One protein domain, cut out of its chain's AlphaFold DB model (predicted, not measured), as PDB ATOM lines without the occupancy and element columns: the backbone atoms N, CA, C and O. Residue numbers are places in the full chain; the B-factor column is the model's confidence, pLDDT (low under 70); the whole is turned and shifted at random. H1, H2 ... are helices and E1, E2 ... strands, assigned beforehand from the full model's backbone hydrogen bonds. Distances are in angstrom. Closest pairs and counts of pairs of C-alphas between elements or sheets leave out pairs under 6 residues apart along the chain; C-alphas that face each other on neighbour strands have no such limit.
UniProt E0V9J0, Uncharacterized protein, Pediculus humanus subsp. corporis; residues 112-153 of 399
ATOM      1  N   LEU A 112     137.926  93.157 171.424       42.69
ATOM      2  CA  LEU A 112     138.435  92.888 172.767       42.69
ATOM      3  C   LEU A 112     138.880  94.185 173.441       42.69
ATOM      4  O   LEU A 112     138.404  94.476 174.538       42.69
ATOM      5  N   THR A 113     139.660  95.031 172.761       54.41
ATOM      6  CA  THR A 113     140.077  96.334 173.293       54.41
ATOM      7  C   THR A 113     138.867  97.216 173.570       54.41
ATOM      8  O   THR A 113     138.813  97.892 174.592       54.41
ATOM      9  N   ARG A 114     137.827  97.179 172.723       57.88
ATOM     10  CA  ARG A 114     136.567  97.892 173.003       57.88
ATOM     11  C   ARG A 114     135.856  97.367 174.249       57.88
ATOM     12  O   ARG A 114     135.279  98.172 174.976       57.88
ATOM     13  N   CYS A 115     135.854  96.057 174.490       54.22
ATOM     14  CA  CYS A 115     135.292  95.485 175.714       54.22
ATOM     15  C   CYS A 115     136.099  95.898 176.948       54.22
ATOM     16  O   CYS A 115     135.499  96.290 177.943       54.22
ATOM     17  N   VAL A 116     137.431  95.879 176.862       54.00
ATOM     18  CA  VAL A 116     138.334  96.346 177.925       54.00
ATOM     19  C   VAL A 116     138.096  97.827 178.213       54.00
ATOM     20  O   VAL A 116     137.780  98.188 179.339       54.00
ATOM     21  N   VAL A 117     138.090  98.686 177.192       61.94
ATOM     22  CA  VAL A 117     137.805 100.121 177.343       61.94
ATOM     23  C   VAL A 117     136.412 100.368 177.934       61.94
ATOM     24  O   VAL A 117     136.267 101.242 178.780       61.94
ATOM     25  N   ARG A 118     135.383  99.593 177.555       60.41
ATOM     26  CA  ARG A 118     134.041  99.685 178.173       60.41
ATOM     27  C   ARG A 118     134.012  99.246 179.639       60.41
ATOM     28  O   ARG A 118     133.158  99.734 180.373       60.41
ATOM     29  N   LYS A 119     134.885  98.318 180.036       56.84
ATOM     30  CA  LYS A 119     135.062  97.875 181.428       56.84
ATOM     31  C   LYS A 119     135.918  98.841 182.252       56.84
ATOM     32  O   LYS A 119     135.822  98.824 183.465       56.84
ATOM     33  N   ILE A 120     136.771  99.644 181.618       58.38
ATOM     34  CA  ILE A 120     137.663 100.584 182.316       58.38
ATOM     35  C   ILE A 120     137.016 101.967 182.427       58.38
ATOM     36  O   ILE A 120     137.035 102.596 183.480       58.38
ATOM     37  N   ILE A 121     136.413 102.460 181.344       62.53
ATOM     38  CA  ILE A 121     135.826 103.799 181.297       62.53
ATOM     39  C   ILE A 121     134.347 103.714 181.676       62.53
ATOM     40  O   ILE A 121     133.459 103.625 180.825       62.53
ATOM     41  N   HIS A 122     134.083 103.789 182.976       58.75
ATOM     42  CA  HIS A 122     132.747 103.987 183.525       58.75
ATOM     43  C   HIS A 122     132.530 105.481 183.795       58.75
ATOM     44  O   HIS A 122     133.094 106.042 184.729       58.75
ATOM     45  N   GLY A 123     131.750 106.174 182.960       59.69
ATOM     46  CA  GLY A 123     131.485 107.592 183.203       59.69
ATOM     47  C   GLY A 123     130.763 108.335 182.088       59.69
ATOM     48  O   GLY A 123     130.526 107.819 180.995       59.69
ATOM     49  N   SER A 124     130.405 109.587 182.378       64.88
ATOM     50  CA  SER A 124     129.839 110.497 181.382       64.88
ATOM     51  C   SER A 124     130.874 110.835 180.303       64.88
ATOM     52  O   SER A 124     132.075 110.882 180.574       64.88
ATOM     53  N   SER A 125     130.417 111.195 179.096       63.00
ATOM     54  CA  SER A 125     131.303 111.671 178.017       63.00
ATOM     55  C   SER A 125     132.231 112.811 178.459       63.00
ATOM     56  O   SER A 125     133.301 112.975 177.875       63.00
ATOM     57  N   ARG A 126     131.827 113.607 179.457       63.50
ATOM     58  CA  ARG A 126     132.610 114.724 179.992       63.50
ATOM     59  C   ARG A 126     133.756 114.233 180.876       63.50
ATOM     60  O   ARG A 126     134.873 114.718 180.723       63.50
ATOM     61  N   SER A 127     133.494 113.242 181.726       70.25
ATOM     62  CA  SER A 127     134.500 112.591 182.573       70.25
ATOM     63  C   SER A 127     135.567 111.906 181.718       70.25
ATOM     64  O   SER A 127     136.752 112.149 181.902       70.25
ATOM     65  N   THR A 128     135.154 111.156 180.692       70.69
ATOM     66  CA  THR A 128     136.080 110.517 179.742       70.69
ATOM     67  C   THR A 128     136.945 111.533 179.000       70.69
ATOM     68  O   THR A 128     138.135 111.314 178.815       70.69
ATOM     69  N   HIS A 129     136.372 112.664 178.578       71.06
ATOM     70  CA  HIS A 129     137.131 113.700 177.878       71.06
ATOM     71  C   HIS A 129     138.158 114.390 178.787       71.06
ATOM     72  O   HIS A 129     139.207 114.810 178.304       71.06
ATOM     73  N   LYS A 130     137.867 114.497 180.092       75.00
ATOM     74  CA  LYS A 130     138.813 114.994 181.095       75.00
ATOM     75  C   LYS A 130     139.977 114.015 181.274       75.00
ATOM     76  O   LYS A 130     141.112 114.424 181.073       75.00
ATOM     77  N   ILE A 131     139.677 112.733 181.498       75.44
ATOM     78  CA  ILE A 131     140.684 111.668 181.656       75.44
ATOM     79  C   ILE A 131     141.593 111.592 180.423       75.44
ATOM     80  O   ILE A 131     142.807 111.612 180.549       75.44
ATOM     81  N   ILE A 132     141.021 111.598 179.215       78.31
ATOM     82  CA  ILE A 132     141.795 111.580 177.963       78.31
ATOM     83  C   ILE A 132     142.806 112.736 177.904       78.31
ATOM     84  O   ILE A 132     143.944 112.529 177.497       78.31
ATOM     85  N   LYS A 133     142.403 113.944 178.325       77.31
ATOM     86  CA  LYS A 133     143.292 115.114 178.360       77.31
ATOM     87  C   LYS A 133     144.359 115.026 179.445       77.31
ATOM     88  O   LYS A 133     145.450 115.561 179.231       77.31
ATOM     89  N   GLU A 134     144.025 114.436 180.590       75.94
ATOM     90  CA  GLU A 134     144.946 114.214 181.709       75.94
ATOM     91  C   GLU A 134     146.056 113.245 181.295       75.94
ATOM     92  O   GLU A 134     147.213 113.636 181.368       75.94
ATOM     93  N   VAL A 135     145.704 112.104 180.688       72.81
ATOM     94  CA  VAL A 135     146.635 111.066 180.179       72.81
ATOM     95  C   VAL A 135     147.358 111.500 178.887       72.81
ATOM     96  O   VAL A 135     147.912 110.704 178.141       72.81
ATOM     97  N   GLY A 136     147.301 112.785 178.530       77.25
ATOM     98  CA  GLY A 136     148.121 113.286 177.434       77.25
ATOM     99  C   GLY A 136     147.568 113.141 176.017       77.25
ATOM    100  O   GLY A 136     148.295 113.408 175.066       77.25
ATOM    101  N   PHE A 137     146.290 112.809 175.839       82.44
ATOM    102  CA  PHE A 137     145.659 112.685 174.521       82.44
ATOM    103  C   PHE A 137     144.598 113.766 174.271       82.44
ATOM    104  O   PHE A 137     144.041 114.384 175.179       82.44
ATOM    105  N   TYR A 138     144.282 114.017 173.003       80.81
ATOM    106  CA  TYR A 138     143.190 114.905 172.611       80.81
ATOM    107  C   TYR A 138     142.542 114.463 171.299       80.81
ATOM    108  O   TYR A 138     143.124 113.748 170.489       80.81
ATOM    109  N   TRP A 139     141.300 114.889 171.081       80.81
ATOM    110  CA  TRP A 139     140.576 114.598 169.846       80.81
ATOM    111  C   TRP A 139     140.880 115.660 168.790       80.81
ATOM    112  O   TRP A 139     140.578 116.837 168.992       80.81
ATOM    113  N   LYS A 140     141.413 115.245 167.639       80.69
ATOM    114  CA  LYS A 140     141.650 116.101 166.471       80.69
ATOM    115  C   LYS A 140     140.693 115.717 165.349       80.69
ATOM    116  O   LYS A 140     140.498 114.536 165.067       80.69
ATOM    117  N   LYS A 141     140.084 116.704 164.689       79.44
ATOM    118  CA  LYS A 141     139.296 116.445 163.478       79.44
ATOM    119  C   LYS A 141     140.252 116.029 162.358       79.44
ATOM    120  O   LYS A 141     141.212 116.744 162.080       79.44
ATOM    121  N   SER A 142     140.007 114.873 161.750       79.50
ATOM    122  CA  SER A 142     140.767 114.420 160.585       79.50
ATOM    123  C   SER A 142     140.514 115.363 159.402       79.50
ATOM    124  O   SER A 142     139.390 115.826 159.211       79.50
ATOM    125  N   SER A 143     141.549 115.662 158.613       74.81
ATOM    126  CA  SER A 143     141.419 116.442 157.372       74.81
ATOM    127  C   SER A 143     140.702 115.644 156.281       74.81
ATOM    128  O   SER A 143     139.868 116.181 155.562       74.81
ATOM    129  N   ASN A 144     140.986 114.340 156.211       73.38
ATOM    130  CA  ASN A 144     140.569 113.469 155.109       73.38
ATOM    131  C   ASN A 144     139.226 112.775 155.381       73.38
ATOM    132  O   ASN A 144     138.628 112.185 154.487       73.38
ATOM    133  N   THR A 145     138.730 112.820 156.621       72.88
ATOM    134  CA  THR A 145     137.455 112.199 157.001       72.88
ATOM    135  C   THR A 145     136.649 113.111 157.920       72.88
ATOM    136  O   THR A 145     137.194 113.947 158.632       72.88
ATOM    137  N   LYS A 146     135.327 112.918 157.991       71.62
ATOM    138  CA  LYS A 146     134.465 113.635 158.954       71.62
ATOM    139  C   LYS A 146     134.654 113.166 160.412       71.62
ATOM    140  O   LYS A 146     133.910 113.605 161.288       71.62
ATOM    141  N   ASN A 147     135.616 112.279 160.674       73.88
ATOM    142  CA  ASN A 147     135.825 111.652 161.974       73.88
ATOM    143  C   ASN A 147     136.830 112.426 162.832       73.88
ATOM    144  O   ASN A 147     137.732 113.100 162.332       73.88
ATOM    145  N   PHE A 148     136.685 112.281 164.146       73.50
ATOM    146  CA  PHE A 148     137.706 112.680 165.105       73.50
ATOM    147  C   PHE A 148     138.632 111.498 165.368       73.50
ATOM    148  O   PHE A 148     138.165 110.376 165.571       73.50
ATOM    149  N   VAL A 149     139.930 111.769 165.374       77.56
ATOM    150  CA  VAL A 149     140.982 110.822 165.741       77.56
ATOM    151  C   VAL A 149     141.568 111.225 167.086       77.56
ATOM    152  O   VAL A 149     141.613 112.412 167.419       77.56
ATOM    153  N   LEU A 150     141.962 110.232 167.874       80.19
ATOM    154  CA  LEU A 150     142.657 110.454 169.133       80.19
ATOM    155  C   LEU A 150     144.142 110.646 168.825       80.19
ATOM    156  O   LEU A 150     144.719 109.838 168.103       80.19
ATOM    157  N   VAL A 151     144.729 111.727 169.323       80.19
ATOM    158  CA  VAL A 151     146.110 112.124 169.037       80.19
ATOM    159  C   VAL A 151     146.828 112.383 170.354       80.19
ATOM    160  O   VAL A 151     146.287 113.057 171.231       80.19
ATOM    161  N   GLU A 152     148.031 111.836 170.494       84.12
ATOM    162  CA  GLU A 152     148.926 112.115 171.618       84.12
ATOM    163  C   GLU A 152     149.397 113.579 171.565       84.12
ATOM    164  O   GLU A 152     149.619 114.144 170.487       84.12
ATOM    165  N   LYS A 153     149.545 114.237 172.717       85.06
ATOM    166  CA  LYS A 153     150.140 115.576 172.791       85.06
ATOM    167  C   LYS A 153     151.563 115.536 172.234       85.06
ATOM    168  O   LYS A 153     152.350 114.658 172.578       85.06
TER     169      LYS A 153
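Overview. This is residues 112 to 153 of the 399 residues of an uncharacterized protein of Pediculus humanus subsp. corporis (UniProt E0V9J0). The model is a loose, open string of three small parts: a free helix H1 at one end, a second helix H2 in the middle, and a two-stranded hairpin, E1 and E2, at the other end. H2 comes near the hairpin with its residues 129 to 133, mostly at E1, while H1 sticks out with no part folded back on it. The printed part has 42 residues with two named helices and two named strands, in the order H1, H2, E1, E2; the two strands make one antiparallel sheet, and the class is mixed, helices and strands. The whole is loose, with a radius of gyration of the C-alphas of 11.6 A, and the C-alphas span 31 by 23 by 17 A.

Arrangement. H1, residues 112 to 120, stands free, with no C-alpha 8 or more residues apart along the chain within 10 A. A tight link of 4 residues leads to H2, residues 125 to 134, and the two helices are apart. Residues 122 to 128, of which 125 to 128 belong to H2, also stand free. In H1 and H2 every O i to N i+4 pair is within hydrogen-bond range. A tight link of 2 residues joins H2 to E1, residues 137 to 141. H2 and E1 have 1 pair of C-alphas within 8 A, and their closest C-alphas, those of Ile 132 and Tyr 138, are 6.5 A apart. E1 and E2, residues 148 to 152, form a hairpin of antiparallel neighbour strands, with 145 degrees between their N-to-C directions. The C-alphas of Phe 137 and Glu 152 face each other at 4.4 A, as do those of Lys 141 and Phe 148, also at 4.4 A. N 138 and O 151 are within hydrogen-bond range at 2.8 A, and so are N 149 and O 140 at 2.8 A. H1 is apart from both strands, and H2 is apart from E2.

Along the chain. H1 begins at C-alpha 112, at (138.435, 92.888, 172.767), and measures 12.3 A from first to last C-alpha. H2, residues 125 to 134, measures 14.4 A and begins at C-alpha 125, at (131.303, 111.671, 178.017). E1, residues 137 to 141, measures 13.3 A. E2, residues 148 to 152, measures 13.0 A and ends at C-alpha 152, at (148.926, 112.115, 171.618).

Size, cuts and confidence. The two C-alphas farthest apart, those of Lys 119 and Asn 144, are 31.1 A from each other. The printed part has no cut and no long link; the link from E1 to E2, 6 residues, is short. The mean pLDDT of the printed part is 70.2, and residues 112 to 126 are under 70; H1 has a mean of 56.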